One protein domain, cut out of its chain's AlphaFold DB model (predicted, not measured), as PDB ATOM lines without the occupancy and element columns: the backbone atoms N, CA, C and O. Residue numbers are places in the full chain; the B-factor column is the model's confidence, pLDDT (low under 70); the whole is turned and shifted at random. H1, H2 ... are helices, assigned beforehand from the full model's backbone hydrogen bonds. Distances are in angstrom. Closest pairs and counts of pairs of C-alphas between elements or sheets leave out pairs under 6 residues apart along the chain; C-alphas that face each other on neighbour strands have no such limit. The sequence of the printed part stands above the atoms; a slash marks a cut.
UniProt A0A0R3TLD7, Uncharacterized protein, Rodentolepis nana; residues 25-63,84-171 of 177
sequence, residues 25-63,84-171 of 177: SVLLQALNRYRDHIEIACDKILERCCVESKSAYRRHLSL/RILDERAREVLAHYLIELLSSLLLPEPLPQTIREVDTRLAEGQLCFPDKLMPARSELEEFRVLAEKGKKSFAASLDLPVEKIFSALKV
ATOM      1  N   SER A  25     124.246 182.786 168.500       68.44
ATOM      2  CA  SER A  25     124.583 182.945 169.915       68.44
ATOM      3  C   SER A  25     124.482 181.630 170.703       68.44
ATOM      4  O   SER A  25     125.284 181.400 171.606       68.44
ATOM      5  N   VAL A  26     123.560 180.732 170.331       80.94
ATOM      6  CA  VAL A  26     123.344 179.442 171.009       80.94
ATOM      7  C   VAL A  26     124.472 178.453 170.714       80.94
ATOM      8  O   VAL A  26     124.996 177.852 171.654       80.94
ATOM      9  N   LEU A  27     124.891 178.306 169.451       82.00
ATOM     10  CA  LEU A  27     126.036 177.453 169.101       82.00
ATOM     11  C   LEU A  27     127.313 177.947 169.782       82.00
ATOM     12  O   LEU A  27     128.023 177.164 170.415       82.00
ATOM     13  N   LEU A  28     127.578 179.251 169.682       83.50
ATOM     14  CA  LEU A  28     128.768 179.860 170.260       83.50
ATOM     15  C   LEU A  28     128.799 179.647 171.780       83.50
ATOM     16  O   LEU A  28     129.828 179.259 172.333       83.50
ATOM     17  N   GLN A  29     127.666 179.827 172.463       84.94
ATOM     18  CA  GLN A  29     127.550 179.577 173.899       84.94
ATOM     19  C   GLN A  29     127.738 178.091 174.249       84.94
ATOM     20  O   GLN A  29     128.399 177.768 175.239       84.94
ATOM     21  N   ALA A  30     127.190 177.179 173.441       85.88
ATOM     22  CA  ALA A  30     127.343 175.741 173.641       85.88
ATOM     23  C   ALA A  30     128.802 175.284 173.460       85.88
ATOM     24  O   ALA A  30     129.288 174.487 174.262       85.88
ATOM     25  N   LEU A  31     129.515 175.816 172.464       85.75
ATOM     26  CA  LEU A  31     130.941 175.550 172.248       85.75
ATOM     27  C   LEU A  31     131.804 176.140 173.372       85.75
ATOM     28  O   LEU A  31     132.684 175.452 173.889       85.75
ATOM     29  N   ASN A  32     131.499 177.360 173.824       87.62
ATOM     30  CA  ASN A  32     132.216 178.007 174.929       87.62
ATOM     31  C   ASN A  32     132.124 177.230 176.251       87.62
ATOM     32  O   ASN A  32     133.069 177.255 177.034       87.62
ATOM     33  N   ARG A  33     131.051 176.460 176.494       90.38
ATOM     34  CA  ARG A  33     130.965 175.560 177.665       90.38
ATOM     35  C   ARG A  33     132.077 174.502 177.683       90.38
ATOM     36  O   ARG A  33     132.415 173.990 178.747       90.38
ATOM     37  N   TYR A  34     132.622 174.151 176.522       89.38
ATOM     38  CA  TYR A  34     133.678 173.153 176.381       89.38
ATOM     39  C   TYR A  34     135.049 173.769 176.083       89.38
ATOM     40  O   TYR A  34     135.972 173.028 175.744       89.38
ATOM     41  N   ARG A  35     135.198 175.090 176.251       88.38
ATOM     42  CA  ARG A  35     136.439 175.831 175.995       88.38
ATOM     43  C   ARG A  35     137.651 175.190 176.677       88.38
ATOM     44  O   ARG A  35     138.599 174.847 175.983       88.38
ATOM     45  N   ASP A  36     137.570 174.892 177.972       87.56
ATOM     46  CA  ASP A  36     138.675 174.268 178.723       87.56
ATOM     47  C   ASP A  36     139.130 172.933 178.110       87.56
ATOM     48  O   ASP A  36     140.308 172.586 178.116       87.56
ATOM     49  N   HIS A  37     138.200 172.164 177.533       88.81
ATOM     50  CA  HIS A  37     138.530 170.886 176.902       88.81
ATOM     51  C   HIS A  37     139.245 171.091 175.559       88.81
ATOM     52  O   HIS A  37     140.105 170.288 175.199       88.81
ATOM     53  N   ILE A  38     138.882 172.144 174.821       87.81
ATOM     54  CA  ILE A  38     139.542 172.541 173.570       87.81
ATOM     55  C   ILE A  38     140.956 173.037 173.879       87.81
ATOM     56  O   ILE A  38     141.911 172.625 173.228       87.81
ATOM     57  N   GLU A  39     141.095 173.853 174.916       88.19
ATOM     58  CA  GLU A  39     142.367 174.363 175.417       88.19
ATOM     59  C   GLU A  39     143.341 173.240 175.804       88.19
ATOM     60  O   GLU A  39     144.466 173.193 175.304       88.19
ATOM     61  N   ILE A  40     142.886 172.272 176.605       87.19
ATOM     62  CA  ILE A  40     143.689 171.098 176.987       87.19
ATOM     63  C   ILE A  40     144.079 170.262 175.759       87.19
ATOM     64  O   ILE A  40     145.184 169.720 175.698       87.19
ATOM     65  N   ALA A  41     143.183 170.120 174.779       86.88
ATOM     66  CA  ALA A  41     143.492 169.409 173.542       86.88
ATOM     67  C   ALA A  41     144.578 170.128 172.725       86.88
ATOM     68  O   ALA A  41     145.477 169.470 172.206       86.88
ATOM     69  N   CYS A  42     144.548 171.462 172.666       86.06
ATOM     70  CA  CYS A  42     145.568 172.251 171.977       86.06
ATOM     71  C   CYS A  42     146.957 172.069 172.600       86.06
ATOM     72  O   CYS A  42     147.925 171.861 171.870       86.06
ATOM     73  N   ASP A  43     147.054 172.067 173.933       85.25
ATOM     74  CA  ASP A  43     148.322 171.803 174.626       85.25
ATOM     75  C   ASP A  43     148.876 170.407 174.279       85.25
ATOM     76  O   ASP A  43     150.063 170.258 173.987       85.25
ATOM     77  N   LYS A  44     148.011 169.384 174.215       85.00
ATOM     78  CA  LYS A  44     148.408 168.019 173.817       85.00
ATOM     79  C   LYS A  44     148.892 167.938 172.368       85.00
ATOM     80  O   LYS A  44     149.841 167.208 172.079       85.00
ATOM     81  N   ILE A  45     148.243 168.663 171.456       85.00
ATOM     82  CA  ILE A  45     148.660 168.741 170.048       85.00
ATOM     83  C   ILE A  45     150.039 169.400 169.961       85.00
ATOM     84  O   ILE A  45     150.936 168.857 169.315       85.00
ATOM     85  N   LEU A  46     150.245 170.519 170.665       82.94
ATOM     86  CA  LEU A  46     151.531 171.219 170.699       82.94
ATOM     87  C   LEU A  46     152.655 170.303 171.199       82.94
ATOM     88  O   LEU A  46     153.730 170.236 170.593       82.94
ATOM     89  N   GLU A  47     152.400 169.576 172.287       82.56
ATOM     90  CA  GLU A  47     153.347 168.622 172.855       82.56
ATOM     91  C   GLU A  47     153.723 167.536 171.836       82.56
ATOM     92  O   GLU A  47     154.912 167.286 171.607       82.56
ATOM     93  N   ARG A  48     152.735 166.956 171.142       79.94
ATOM     94  CA  ARG A  48     152.968 165.944 170.102       79.94
ATOM     95  C   ARG A  48     153.788 166.486 168.933       79.94
ATOM     96  O   ARG A  48     154.788 165.868 168.567       79.94
ATOM     97  N   CYS A  49     153.421 167.644 168.388       78.06
ATOM     98  CA  CYS A  49     154.147 168.271 167.280       78.06
ATOM     99  C   CYS A  49     155.614 168.549 167.646       78.06
ATOM    100  O   CYS A  49     156.518 168.377 166.821       78.06
ATOM    101  N   CYS A  50     155.880 168.927 168.901       72.75
ATOM    102  CA  CYS A  50     157.241 169.119 169.399       72.75
ATOM    103  C   CYS A  50     158.034 167.805 169.450       72.75
ATOM    104  O   CYS A  50     159.209 167.780 169.073       72.75
ATOM    105  N   VAL A  51     157.423 166.714 169.920       70.88
ATOM    106  CA  VAL A  51     158.068 165.391 169.982       70.88
ATOM    107  C   VAL A  51     158.383 164.867 168.579       70.88
ATOM    108  O   VAL A  51     159.495 164.394 168.329       70.88
ATOM    109  N   GLU A  52     157.447 165.002 167.645       67.38
ATOM    110  CA  GLU A  52     157.619 164.546 166.266       67.38
ATOM    111  C   GLU A  52     158.711 165.339 165.529       67.38
ATOM    112  O   GLU A  52     159.586 164.749 164.890       67.38
ATOM    113  N   SER A  53     158.768 166.657 165.745       60.91
ATOM    114  CA  SER A  53     159.832 167.520 165.212       60.91
ATOM    115  C   SER A  53     161.221 167.137 165.746       60.91
ATOM    116  O   SER A  53     162.191 167.082 164.986       60.91
ATOM    117  N   LYS A  54     161.338 166.802 167.042       60.28
ATOM    118  CA  LYS A  54     162.597 166.311 167.640       60.28
ATOM    119  C   LYS A  54     163.034 164.972 167.033       60.28
ATOM    120  O   LYS A  54     164.228 164.753 166.817       60.28
ATOM    121  N   SER A  55     162.080 164.084 166.754       59.16
ATOM    122  CA  SER A  55     162.326 162.786 166.115       59.16
ATOM    123  C   SER A  55     162.815 162.947 164.673       59.16
ATOM    124  O   SER A  55     163.820 162.341 164.289       59.16
ATOM    125  N   ALA A  56     162.176 163.827 163.895       58.28
ATOM    126  CA  ALA A  56     162.591 164.153 162.532       58.28
ATOM    127  C   ALA A  56     164.006 164.756 162.489       58.28
ATOM    128  O   ALA A  56     164.830 164.331 161.679       58.28
ATOM    129  N   TYR A  57     164.331 165.663 163.416       55.97
ATOM    130  CA  TYR A  57     165.663 166.272 163.501       55.97
ATOM    131  C   TYR A  57     166.755 165.258 163.887       55.97
ATOM    132  O   TYR A  57     167.830 165.243 163.283       55.97
ATOM    133  N   ARG A  58     166.475 164.346 164.834       54.03
ATOM    134  CA  ARG A  58     167.397 163.243 165.173       54.03
ATOM    135  C   ARG A  58     167.630 162.297 163.992       54.03
ATOM    136  O   ARG A  58     168.769 161.899 163.760       54.03
ATOM    137  N   ARG A  59     166.585 161.956 163.230       53.38
ATOM    138  CA  ARG A  59     166.714 161.103 162.036       53.38
ATOM    139  C   ARG A  59     167.497 161.793 160.920       53.38
ATOM    140  O   ARG A  59     168.350 161.158 160.307       53.38
ATOM    141  N   HIS A  60     167.275 163.087 160.705       51.28
ATOM    142  CA  HIS A  60     168.015 163.855 159.705       51.28
ATOM    143  C   HIS A  60     169.510 163.936 160.052       51.28
ATOM    144  O   HIS A  60     170.353 163.661 159.206       51.28
ATOM    145  N   LEU A  61     169.870 164.191 161.314       52.94
ATOM    146  CA  LEU A  61     171.277 164.165 161.740       52.94
ATOM    147  C   LEU A  61     171.927 162.780 161.577       52.94
ATOM    148  O   LEU A  61     173.089 162.703 161.186       52.94
ATOM    149  N   SER A  62     171.179 161.692 161.801       51.53
ATOM    150  CA  SER A  62     171.692 160.326 161.614       51.53
ATOM    151  C   SER A  62     171.957 159.947 160.149       51.53
ATOM    152  O   SER A  62     172.788 159.085 159.887       51.53
ATOM    153  N   LEU A  63     171.282 160.601 159.196       53.69
ATOM    154  CA  LEU A  63     171.441 160.341 157.759       53.69
ATOM    155  C   LEU A  63     172.561 161.171 157.121       53.69
ATOM    156  O   LEU A  63     173.136 160.745 156.123       53.69
ATOM    157  N   ARG A  84     155.529 171.489 177.211       65.00
ATOM    158  CA  ARG A  84     155.382 172.741 176.482       65.00
ATOM    159  C   ARG A  84     153.894 173.010 176.427       65.00
ATOM    160  O   ARG A  84     153.185 172.436 175.613       65.00
ATOM    161  N   ILE A  85     153.450 173.828 177.361       72.69
ATOM    162  CA  ILE A  85     152.114 174.391 177.387       72.69
ATOM    163  C   ILE A  85     152.126 175.687 176.590       72.69
ATOM    164  O   ILE A  85     153.137 176.399 176.560       72.69
ATOM    165  N   LEU A  86     151.015 175.982 175.924       73.50
ATOM    166  CA  LEU A  86     150.816 177.317 175.386       73.50
ATOM    167  C   LEU A  86     150.817 178.324 176.540       73.50
ATOM    168  O   LEU A  86     150.340 178.028 177.639       73.50
ATOM    169  N   ASP A  87     151.350 179.517 176.276       85.12
ATOM    170  CA  ASP A  87     151.126 180.663 177.155       85.12
ATOM    171  C   ASP A  87     149.617 180.842 177.363       85.12
ATOM    172  O   ASP A  87     148.848 180.636 176.420       85.12
ATOM    173  N   GLU A  88     149.196 181.210 178.574       83.94
ATOM    174  CA  GLU A  88     147.778 181.301 178.937       83.94
ATOM    175  C   GLU A  88     147.009 182.121 177.900       83.94
ATOM    176  O   GLU A  88     146.065 181.616 177.295       83.94
ATOM    177  N   ARG A  89     147.508 183.314 177.562       83.38
ATOM    178  CA  ARG A  89     146.865 184.207 176.594       83.38
ATOM    179  C   ARG A  89     146.846 183.625 175.182       83.38
ATOM    180  O   ARG A  89     145.879 183.820 174.451       83.38
ATOM    181  N   ALA A  90     147.902 182.920 174.778       82.88
ATOM    182  CA  ALA A  90     147.947 182.258 173.476       82.88
ATOM    183  C   ALA A  90     146.930 181.110 173.398       82.88
ATOM    184  O   ALA A  90     146.275 180.937 172.370       82.88
ATOM    185  N   ARG A  91     146.768 180.362 174.495       85.88
ATOM    186  CA  ARG A  91     145.790 179.283 174.620       85.88
ATOM    187  C   ARG A  91     144.362 179.812 174.516       85.88
ATOM    188  O   ARG A  91     143.576 179.272 173.740       85.88
ATOM    189  N   GLU A  92     144.061 180.900 175.227       83.62
ATOM    190  CA  GLU A  92     142.748 181.550 175.178       83.62
ATOM    191  C   GLU A  92     142.397 182.008 173.759       83.62
ATOM    192  O   GLU A  92     141.314 181.719 173.251       83.62
ATOM    193  N   VAL A  93     143.335 182.697 173.101       86.56
ATOM    194  CA  VAL A  93     143.148 183.217 171.740       86.56
ATOM    195  C   VAL A  93     142.949 182.079 170.745       86.56
ATOM    196  O   VAL A  93     142.058 182.159 169.901       86.56
ATOM    197  N   LEU A  94     143.733 181.004 170.851       85.94
ATOM    198  CA  LEU A  94     143.597 179.846 169.973       85.94
ATOM    199  C   LEU A  94     142.240 179.158 170.155       85.94
ATOM    200  O   LEU A  94     141.572 178.856 169.168       85.94
ATOM    201  N   ALA A  95     141.809 178.935 171.397       86.31
ATOM    202  CA  ALA A  95     140.510 178.328 171.665       86.31
ATOM    203  C   ALA A  95     139.359 179.208 171.169       86.31
ATOM    204  O   ALA A  95     138.424 178.695 170.553       86.31
ATOM    205  N   HIS A  96     139.446 180.525 171.378       86.75
ATOM    206  CA  HIS A  96     138.473 181.473 170.846       86.75
ATOM    207  C   HIS A  96     138.399 181.393 169.320       86.75
ATOM    208  O   HIS A  96     137.319 181.201 168.768       86.75
ATOM    209  N   TYR A  97     139.554 181.425 168.653       85.94
ATOM    210  CA  TYR A  97     139.637 181.339 167.200       85.94
ATOM    211  C   TYR A  97     139.060 180.023 166.662       85.94
ATOM    212  O   TYR A  97     138.286 180.034 165.712       85.94
ATOM    213  N   LEU A  98     139.354 178.884 167.298       86.19
ATOM    214  CA  LEU A  98     138.779 177.587 166.916       86.19
ATOM    215  C   LEU A  98     137.252 177.556 167.072       86.19
ATOM    216  O   LEU A  98     136.555 176.987 166.232       86.19
ATOM    217  N   ILE A  99     136.722 178.161 168.136       87.19
ATOM    218  CA  ILE A  99     135.279 178.255 168.372       87.19
ATOM    219  C   ILE A  99     134.613 179.156 167.322       87.19
ATOM    220  O   ILE A  99     133.570 178.784 166.778       87.19
ATOM    221  N   GLU A 100     135.201 180.313 167.017       84.94
ATOM    222  CA  GLU A 100     134.720 181.207 165.958       84.94
ATOM    223  C   GLU A 100     134.738 180.518 164.595       84.94
ATOM    224  O   GLU A 100     133.762 180.593 163.852       84.94
ATOM    225  N   LEU A 101     135.803 179.775 164.299       83.56
ATOM    226  CA  LEU A 101     135.968 179.027 163.061       83.56
ATOM    227  C   LEU A 101     134.888 177.951 162.898       83.56
ATOM    228  O   LEU A 101     134.192 177.919 161.881       83.56
ATOM    229  N   LEU A 102     134.692 177.119 163.925       83.44
ATOM    230  CA  LEU A 102     133.627 176.111 163.957       83.44
ATOM    231  C   LEU A 102     132.247 176.751 163.810       83.44
ATOM    232  O   LEU A 102     131.394 176.219 163.106       83.44
ATOM    233  N   SER A 103     132.036 177.903 164.443       81.75
ATOM    234  CA  SER A 103     130.782 178.636 164.315       81.75
ATOM    235  C   SER A 103     130.605 179.142 162.885       81.75
ATOM    236  O   SER A 103     129.586 178.864 162.271       81.75
ATOM    237  N   SER A 104     131.610 179.788 162.294       80.69
ATOM    238  CA  SER A 104     131.537 180.327 160.928       80.69
ATOM    239  C   SER A 104     131.221 179.268 159.864       80.69
ATOM    240  O   SER A 104     130.536 179.568 158.894       80.69
ATOM    241  N   LEU A 105     131.630 178.012 160.077       80.31
ATOM    242  CA  LEU A 105     131.277 176.879 159.215       80.31
ATOM    243  C   LEU A 105     129.785 176.527 159.250       80.31
ATOM    244  O   LEU A 105     129.234 176.044 158.260       80.31
ATOM    245  N   LEU A 106     129.131 176.753 160.384       78.06
ATOM    246  CA  LEU A 106     127.790 176.257 160.688       78.06
ATOM    247  C   LEU A 106     126.725 177.355 160.716       78.06
ATOM    248  O   LEU A 106     125.550 177.055 160.541       78.06
ATOM    249  N   LEU A 107     127.139 178.604 160.930       72.12
ATOM    250  CA  LEU A 107     126.279 179.783 161.025       72.12
ATOM    251  C   LEU A 107     125.574 180.171 159.718       72.12
ATOM    252  O   LEU A 107     124.448 180.657 159.817       72.12
ATOM    253  N   PRO A 108     126.162 180.004 158.513       70.62
ATOM    254  CA  PRO A 108     125.420 180.237 157.283       70.62
ATOM    255  C   PRO A 108     124.268 179.235 157.196       70.62
ATOM    256  O   PRO A 108     124.497 178.026 157.098       70.62
ATOM    257  N   GLU A 109     123.033 179.733 157.256       69.62
ATOM    258  CA  GLU A 109     121.855 178.915 156.991       69.62
ATOM    259  C   GLU A 109     121.782 178.563 155.500       69.62
ATOM    260  O   GLU A 109     122.095 179.403 154.649       69.62
ATOM    261  N   PRO A 110     121.339 177.342 155.154       72.62
ATOM    262  CA  PRO A 110     120.902 176.252 156.045       72.62
ATOM    263  C   PRO A 110     122.081 175.522 156.712       72.62
ATOM    264  O   PRO A 110     123.151 175.478 156.129       72.62
ATOM    265  N   LEU A 111     121.927 174.908 157.896       78.44
ATOM    266  CA  LEU A 111     123.012 174.099 158.489       78.44
ATOM    267  C   LEU A 111     123.466 172.986 157.526       78.44
ATOM    268  O   LEU A 111     122.601 172.311 156.957       78.44
ATOM    269  N   PRO A 112     124.780 172.724 157.411       82.69
ATOM    270  CA  PRO A 112     125.276 171.701 156.509       82.69
ATOM    271  C   PRO A 112     124.827 170.312 156.982       82.69
ATOM    272  O   PRO A 112     125.085 169.917 158.121       82.69
ATOM    273  N   GLN A 113     124.153 169.573 156.104       82.19
ATOM    274  CA  GLN A 113     123.647 168.218 156.368       82.19
ATOM    275  C   GLN A 113     124.598 167.134 155.850       82.19
ATOM    276  O   GLN A 113     124.531 165.979 156.275       82.19
ATOM    277  N   THR A 114     125.485 167.491 154.920       83.62
ATOM    278  CA  THR A 114     126.396 166.557 154.256       83.62
ATOM    279  C   THR A 114     127.844 167.033 154.323       83.62
ATOM    280  O   THR A 114     128.123 168.227 154.391       83.62
ATOM    281  N   ILE A 115     128.792 166.090 154.252       84.88
ATOM    282  CA  ILE A 115     130.231 166.411 154.198       84.88
ATOM    283  C   ILE A 115     130.534 167.308 152.986       84.88
ATOM    284  O   ILE A 115     131.301 168.257 153.093       84.88
ATOM    285  N   ARG A 116     129.854 167.073 151.853       83.62
ATOM    286  CA  ARG A 116     130.021 167.876 150.632       83.62
ATOM    287  C   ARG A 116     129.637 169.343 150.829       83.62
ATOM    288  O   ARG A 116     130.293 170.196 150.248       83.62
ATOM    289  N   GLU A 117     128.613 169.638 151.631       84.62
ATOM    290  CA  GLU A 117     128.220 171.021 151.952       84.62
ATOM    291  C   GLU A 117     129.256 171.735 152.830       84.62
ATOM    292  O   GLU A 117     129.444 172.946 152.716       84.62
ATOM    293  N   VAL A 118     129.952 170.992 153.694       84.31
ATOM    294  CA  VAL A 118     131.084 171.524 154.466       84.31
ATOM    295  C   VAL A 118     132.262 171.818 153.531       84.31
ATOM    296  O   VAL A 118     132.848 172.897 153.608       84.31
ATOM    297  N   ASP A 119     132.557 170.911 152.596       82.81
ATOM    298  CA  ASP A 119     133.625 171.086 151.605       82.81
ATOM    299  C   ASP A 119     133.387 172.302 150.698       82.81
ATOM    300  O   ASP A 119     134.319 173.056 150.417       82.81
ATOM    301  N   THR A 120     132.146 172.531 150.254       82.88
ATOM    302  CA  THR A 120     131.808 173.710 149.441       82.88
ATOM    303  C   THR A 120     132.006 175.002 150.222       82.88
ATOM    304  O   THR A 120     132.599 175.931 149.689       82.88
ATOM    305  N   ARG A 121     131.626 175.054 151.507       82.00
ATOM    306  CA  ARG A 121     131.848 176.247 152.350       82.00
ATOM    307  C   ARG A 121     133.322 176.549 152.576       82.00
ATOM    308  O   ARG A 121     133.712 177.714 152.581       82.00
ATOM    309  N   LEU A 122     134.136 175.507 152.748       79.62
ATOM    310  CA  LEU A 122     135.591 175.640 152.831       79.62
ATOM    311  C   LEU A 122     136.164 176.188 151.514       79.62
ATOM    312  O   LEU A 122     136.991 177.094 151.541       79.62
ATOM    313  N   ALA A 123     135.695 175.685 150.368       77.25
ATOM    314  CA  ALA A 123     136.168 176.095 149.045       77.25
ATOM    315  C   ALA A 123     135.698 177.498 148.617       77.25
ATOM    316  O   ALA A 123     136.405 178.184 147.882       77.25
ATOM    317  N   GLU A 124     134.516 177.924 149.061       71.62
ATOM    318  CA  GLU A 124     133.920 179.222 148.726       71.62
ATOM    319  C   GLU A 124     134.567 180.398 149.473       71.62
ATOM    320  O   GLU A 124     134.219 181.548 149.213       71.62
ATOM    321  N   GLY A 125     135.507 180.142 150.395       63.28
ATOM    322  CA  GLY A 125     136.202 181.200 151.137       63.28
ATOM    323  C   GLY A 125     135.269 182.035 152.020       63.28
ATOM    324  O   GLY A 125     135.623 183.135 152.429       63.28
ATOM    325  N   GLN A 126     134.070 181.524 152.329       61.34
ATOM    326  CA  GLN A 126     133.089 182.182 153.204       61.34
ATOM    327  C   GLN A 126     133.520 182.209 154.676       61.34
ATOM    328  O   GLN A 126     132.854 182.801 155.521       61.34
ATOM    329  N   LEU A 127     134.630 181.550 154.987       63.16
ATOM    330  CA  LEU A 127     135.177 181.425 156.323       63.16
ATOM    331  C   LEU A 127     136.333 182.401 156.470       63.16
ATOM    332  O   LEU A 127     137.125 182.578 155.547       63.16
ATOM    333  N   CYS A 128     136.500 182.956 157.667       59.22
ATOM    334  CA  CYS A 128     137.673 183.748 158.047       59.22
ATOM    335  C   CYS A 128     138.935 182.869 158.211       59.22
ATOM    336  O   CYS A 128     139.688 183.014 159.177       59.22
ATOM    337  N   PHE A 129     139.146 181.920 157.297       64.38
ATOM    338  CA  PHE A 129     140.344 181.105 157.215       64.38
ATOM    339  C   PHE A 129     141.424 181.905 156.486       64.38
ATOM    340  O   PHE A 129     141.216 182.308 155.344       64.38
ATOM    341  N   PRO A 130     142.595 182.138 157.092       66.25
ATOM    342  CA  PRO A 130     143.715 182.690 156.355       66.25
ATOM    343  C   PRO A 130     144.166 181.670 155.304       66.25
ATOM    344  O   PRO A 130     144.368 180.502 155.628       66.25
ATOM    345  N   ASP A 131     144.391 182.120 154.067       67.81
ATOM    346  CA  ASP A 131     144.732 181.267 152.911       67.81
ATOM    347  C   ASP A 131     145.897 180.300 153.172       67.81
ATOM    348  O   ASP A 131     145.968 179.213 152.608       67.81
ATOM    349  N   LYS A 132     146.824 180.682 154.055       69.69
ATOM    350  CA  LYS A 132     147.997 179.873 154.422       69.69
ATOM    351  C   LYS A 132     147.677 178.689 155.339       69.69
ATOM    352  O   LYS A 132     148.539 177.839 155.525       69.69
ATOM    353  N   LEU A 133     146.489 178.675 155.943       70.88
ATOM    354  CA  LEU A 133     145.991 177.615 156.823       70.88
ATOM    355  C   LEU A 133     144.834 176.837 156.185       70.88
ATOM    356  O   LEU A 133     144.222 176.008 156.857       70.88
ATOM    357  N   MET A 134     144.513 177.105 154.914       74.88
ATOM    358  CA  MET A 134     143.572 176.278 154.172       74.88
ATOM    359  C   MET A 134     144.165 174.872 154.007       74.88
ATOM    360  O   MET A 134     145.270 174.750 153.467       74.88
ATOM    361  N   PRO A 135     143.468 173.820 154.467       73.94
ATOM    362  CA  PRO A 135     143.957 172.458 154.338       73.94
ATOM    363  C   PRO A 135     144.088 172.072 152.864       73.94
ATOM    364  O   PRO A 135     143.280 172.459 152.011       73.94
ATOM    365  N   ALA A 136     145.117 171.288 152.555       81.94
ATOM    366  CA  ALA A 136     145.320 170.780 151.209       81.94
ATOM    367  C   ALA A 136     144.194 169.810 150.819       81.94
ATOM    368  O   ALA A 136     143.591 169.140 151.658       81.94
ATOM    369  N   ARG A 137     143.939 169.659 149.512       79.69
ATOM    370  CA  ARG A 137     142.913 168.718 149.017       79.69
ATOM    371  C   ARG A 137     143.140 167.280 149.493       79.69
ATOM    372  O   ARG A 137     142.173 166.573 149.737       79.69
ATOM    373  N   SER A 138     144.399 166.861 149.622       81.50
ATOM    374  CA  SER A 138     144.760 165.543 150.156       81.50
ATOM    375  C   SER A 138     144.365 165.387 151.624       81.50
ATOM    376  O   SER A 138     143.800 164.366 151.990       81.50
ATOM    377  N   GLU A 139     144.592 166.418 152.441       82.44
ATOM    378  CA  GLU A 139     144.246 166.419 153.866       82.44
ATOM    379  C   GLU A 139     142.723 166.377 154.052       82.44
ATOM    380  O   GLU A 139     142.212 165.604 154.858       82.44
ATOM    381  N   LEU A 140     141.974 167.147 153.252       81.81
ATOM    382  CA  LEU A 140     140.507 167.105 153.257       81.81
ATOM    383  C   LEU A 140     139.959 165.717 152.902       81.81
ATOM    384  O   LEU A 140     139.002 165.259 153.527       81.81
ATOM    385  N   GLU A 141     140.568 165.025 151.936       85.44
ATOM    386  CA  GLU A 141     140.143 163.675 151.556       85.44
ATOM    387  C   GLU A 141     140.391 162.660 152.685       85.44
ATOM    388  O   GLU A 141     139.540 161.808 152.948       85.44
ATOM    389  N   GLU A 142     141.500 162.779 153.421       84.94
ATOM    390  CA  GLU A 142     141.758 161.956 154.610       84.94
ATOM    391  C   GLU A 142     140.680 162.159 155.684       84.94
ATOM    392  O   GLU A 142     140.146 161.183 156.228       84.94
ATOM    393  N   PHE A 143     140.296 163.413 155.949       83.06
ATOM    394  CA  PHE A 143     139.212 163.723 156.884       83.06
ATOM    395  C   PHE A 143     137.848 163.230 156.393       83.06
ATOM    396  O   PHE A 143     137.059 162.746 157.208       83.06
ATOM    397  N   ARG A 144     137.577 163.273 155.082       84.12
ATOM    398  CA  ARG A 144     136.353 162.706 154.498       84.12
ATOM    399  C   ARG A 144     136.280 161.201 154.737       84.12
ATOM    400  O   ARG A 144     135.283 160.718 155.273       84.12
ATOM    401  N   VAL A 145     137.353 160.469 154.436       85.69
ATOM    402  CA  VAL A 145     137.429 159.017 154.672       85.69
ATOM    403  C   VAL A 145     137.255 158.688 156.159       85.69
ATOM    404  O   VAL A 145     136.603 157.702 156.511       85.69
ATOM    405  N   LEU A 146     137.819 159.499 157.060       82.44
ATOM    406  CA  LEU A 146     137.624 159.336 158.504       82.44
ATOM    407  C   LEU A 146     136.174 159.593 158.933       82.44
ATOM    408  O   LEU A 146     135.650 158.845 159.758       82.44
ATOM    409  N   ALA A 147     135.515 160.608 158.374       80.19
ATOM    410  CA  ALA A 147     134.116 160.907 158.663       80.19
ATOM    411  C   ALA A 147     133.179 159.780 158.185       80.19
ATOM    412  O   ALA A 147     132.258 159.393 158.908       80.19
ATOM    413  N   GLU A 148     133.457 159.185 157.023       83.19
ATOM    414  CA  GLU A 148     132.698 158.050 156.475       83.19
ATOM    415  C   GLU A 148     132.862 156.761 157.297       83.19
ATOM    416  O   GLU A 148     131.915 155.985 157.436       83.19
ATOM    417  N   LYS A 149     134.027 156.548 157.925       79.94
ATOM    418  CA  LYS A 149     134.272 155.424 158.854       79.94
ATOM    419  C   LYS A 149     133.499 155.543 160.178       79.94
ATOM    420  O   LYS A 149     133.566 154.635 161.015       79.94
ATOM    421  N   GLY A 150     132.766 156.638 160.383       71.62
ATOM    422  CA  GLY A 150     131.835 156.833 161.486       71.62
ATOM    423  C   GLY A 150     132.469 157.293 162.804       71.62
ATOM    424  O   GLY A 150     133.681 157.336 162.998       71.62
ATOM    425  N   LYS A 151     131.606 157.621 163.771       68.88
ATOM    426  CA  LYS A 151     131.963 158.375 164.986       68.88
ATOM    427  C   LYS A 151     133.095 157.769 165.831       68.88
ATOM    428  O   LYS A 151     133.884 158.508 166.407       68.88
ATOM    429  N   LYS A 152     133.184 156.435 165.920       70.25
ATOM    430  CA  LYS A 152     134.169 155.742 166.776       70.25
ATOM    431  C   LYS A 152     135.600 155.854 166.250       70.25
ATOM    432  O   LYS A 152     136.518 156.007 167.045       70.25
ATOM    433  N   SER A 153     135.783 155.759 164.935       70.62
ATOM    434  CA  SER A 153     137.098 155.921 164.307       70.62
ATOM    435  C   SER A 153     137.489 157.398 164.289       70.62
ATOM    436  O   SER A 153     138.595 157.746 164.685       70.62
ATOM    437  N   PHE A 154     136.532 158.270 163.975       70.62
ATOM    438  CA  PHE A 154     136.707 159.719 163.975       70.62
ATOM    439  C   PHE A 154     137.138 160.277 165.346       70.62
ATOM    440  O   PHE A 154     138.097 161.038 165.431       70.62
ATOM    441  N   ALA A 155     136.491 159.854 166.438       71.62
ATOM    442  CA  ALA A 155     136.832 160.300 167.793       71.62
ATOM    443  C   ALA A 155     138.168 159.745 168.318       71.62
ATOM    444  O   ALA A 155     138.745 160.330 169.227       71.62
ATOM    445  N   ALA A 156     138.648 158.619 167.779       72.19
ATOM    446  CA  ALA A 156     139.925 158.025 168.172       72.19
ATOM    447  C   ALA A 156     141.119 158.628 167.413       72.19
ATOM    448  O   ALA A 156     142.239 158.592 167.914       72.19
ATOM    449  N   SER A 157     140.886 159.153 166.207       76.44
ATOM    450  CA  SER A 157     141.931 159.722 165.348       76.44
ATOM    451  C   SER A 157     142.134 161.227 165.529       76.44
ATOM    452  O   SER A 157     143.164 161.742 165.107       76.44
ATOM    453  N   LEU A 158     141.176 161.933 166.136       80.62
ATOM    454  CA  LEU A 158     141.259 163.372 166.371       80.62
ATOM    455  C   LEU A 158     141.668 163.692 167.806       80.62
ATOM    456  O   LEU A 158     141.163 163.111 168.761       80.62
ATOM    457  N   ASP A 159     142.528 164.695 167.945       82.56
ATOM    458  CA  ASP A 159     143.007 165.161 169.249       82.56
ATOM    459  C   ASP A 159     142.049 166.134 169.940       82.56
ATOM    460  O   ASP A 159     142.107 166.320 171.157       82.56
ATOM    461  N   LEU A 160     141.148 166.748 169.168       84.50
ATOM    462  CA  LEU A 160     140.109 167.632 169.683       84.50
ATOM    463  C   LEU A 160     139.007 166.841 170.409       84.50
ATOM    464  O   LEU A 160     138.757 165.679 170.086       84.50
ATOM    465  N   PRO A 161     138.281 167.458 171.364       85.19
ATOM    466  CA  PRO A 161     137.230 166.792 172.133       85.19
ATOM    467  C   PRO A 161     135.948 166.587 171.302       85.19
ATOM    468  O   PRO A 161     134.913 167.209 171.557       85.19
ATOM    469  N   VAL A 162     136.003 165.680 170.320       85.25
ATOM    470  CA  VAL A 162     134.945 165.408 169.329       85.25
ATOM    471  C   VAL A 162     133.586 165.189 169.980       85.25
ATOM    472  O   VAL A 162     132.601 165.779 169.555       85.25
ATOM    473  N   GLU A 163     133.516 164.378 171.035       85.38
ATOM    474  CA  GLU A 163     132.258 164.075 171.727       85.38
ATOM    475  C   GLU A 163     131.585 165.332 172.295       85.38
ATOM    476  O   GLU A 163     130.368 165.481 172.202       85.38
ATOM    477  N   LYS A 164     132.377 166.260 172.845       87.25
ATOM    478  CA  LYS A 164     131.878 167.515 173.418       87.25
ATOM    479  C   LYS A 164     131.445 168.490 172.329       87.25
ATOM    480  O   LYS A 164     130.379 169.090 172.442       87.25
ATOM    481  N   ILE A 165     132.226 168.583 171.253       86.12
ATOM    482  CA  ILE A 165     131.870 169.380 170.075       86.12
ATOM    483  C   ILE A 165     130.553 168.856 169.495       86.12
ATOM    484  O   ILE A 165     129.610 169.620 169.337       86.12
ATOM    485  N   PHE A 166     130.414 167.543 169.304       84.62
ATOM    486  CA  PHE A 166     129.184 166.927 168.799       84.62
ATOM    487  C   PHE A 166     127.975 167.199 169.709       84.62
ATOM    488  O   PHE A 166     126.873 167.448 169.223       84.62
ATOM    489  N   SER A 167     128.165 167.182 171.033       85.62
ATOM    490  CA  SER A 167     127.131 167.591 171.989       85.62
ATOM    491  C   SER A 167     126.708 169.052 171.817       85.62
ATOM    492  O   SER A 167     125.519 169.327 171.933       85.62
ATOM    493  N   ALA A 168     127.635 169.966 171.517       85.06
ATOM    494  CA  ALA A 168     127.310 171.364 171.233       85.06
ATOM    495  C   ALA A 168     126.557 171.523 169.900       85.06
ATOM    496  O   ALA A 168     125.568 172.249 169.843       85.06
ATOM    497  N   LEU A 169     126.954 170.783 168.858       82.50
ATOM    498  CA  LEU A 169     126.296 170.809 167.542       82.50
ATOM    499  C   LEU A 169     124.845 170.319 167.589       82.50
ATOM    500  O   LEU A 169     123.977 170.845 166.898       82.50
ATOM    501  N   LYS A 170     124.547 169.342 168.448       81.69
ATOM    502  CA  LYS A 170     123.174 168.852 168.639       81.69
ATOM    503  C   LYS A 170     122.207 169.908 169.173       81.69
ATOM    504  O   LYS A 170     121.009 169.734 169.008       81.69
ATOM    505  N   VAL A 171     122.699 170.970 169.812       77.12
ATOM    506  CA  VAL A 171     121.846 172.032 170.372       77.12
ATOM    507  C   VAL A 171     121.191 172.869 169.267       77.12
ATOM    508  O   VAL A 171     120.121 173.425 169.491       77.12
TER     509      VAL A 171
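AT A GLANCE: This is residues 25 to 63 and 84 to 171 of the 177 residues of an uncharacterized protein of Rodentolepis nana (UniProt A0A0R3TLD7). Six helices, H1, H3, H4, H5, H6 and H7, form a loose ring with few contacts, and the long helix H2 crosses H3 with its first part and then leaves the body as an arm, residues 51 to 63 sticking out. H1, H3 and H7 lie together on one side of the ring, H4 and H5 run side by side on another, and H6 stands between H5 and H7. The printed part has 127 residues with seven named helices, H1 to H7 in order along the chain, and no named strand: the class is all helix. The whole is only just compact, close to loose, with a radius of gyration of the C-alphas of 16.3 A and spans of 53 by 33 by 31 A.

HOW THE PARTS SIT: The longest helix, H2, residues 35 to 63, touches H3, residues 88 to 106, about perpendicular at 74 degrees. It does so with residues 35 to 43 alone, and the closest C-alphas, of Glu 39 and Ala 95, are 5.8 A apart. H3 is the hub, touching three helices. It touches H1, residues 25 to 32, at a steep tilt of 42 degrees, opposite ways; the closest C-alphas, of Leu 28 and Ser 103, are 6.4 A apart. H3 only just touches H4, residues 115 to 123, with 3 pairs of C-alphas within 8 A, the closest those of Leu 105 and Arg 121, 6.9 A apart. H1 touches H7, residues 162 to 169, at a shallow tilt of 17 degrees, opposite ways, with the C-alphas of Ala 30 and Ala 168 closest at 5.0 A. H4 and H5, residues 137 to 148, are close but not clearly touching, the closest C-alphas, of Ile 115 and Arg 144, being 7.2 A apart. H5 and H6, residues 151 to 157, touch only at the corner, and only just, with 3 pairs within 8 A, the closest Leu 146 and Phe 154 at 5.6 A between C-alphas. The helix packing is mostly crossed, with helices at large angles. Every O i to N i+4 pair is within hydrogen-bond range in H1, H2, H4, H5, H6 and H7, and 14 of 15 in H3.

IN THESE COORDINATES: H1 begins at C-alpha 25, (124.583, 182.945, 169.915). H2 is 42.4 A long and ends at C-alpha 63, (171.441, 160.341, 157.759). H3 measures 27.5 A, H5 16.5 A and H4 12.5 A; H1 and H7 measure 10.4 A each and H6 10.1 A. H7 ends at C-alpha 169, (126.296, 170.809, 167.542).

THE WHOLE: The farthest C-alphas, of Ser 62 and Pro 110, are 53.5 A apart. Residues 64 to 83 are not printed, and C-alphas 63 and 84 are 27.6 A apart across the cut. The link from H4 to H5 is long, 13 residues. The mean pLDDT of the printed part is 77.9, with 24 residues under 70, among them 52 to 63 and 125 to 132.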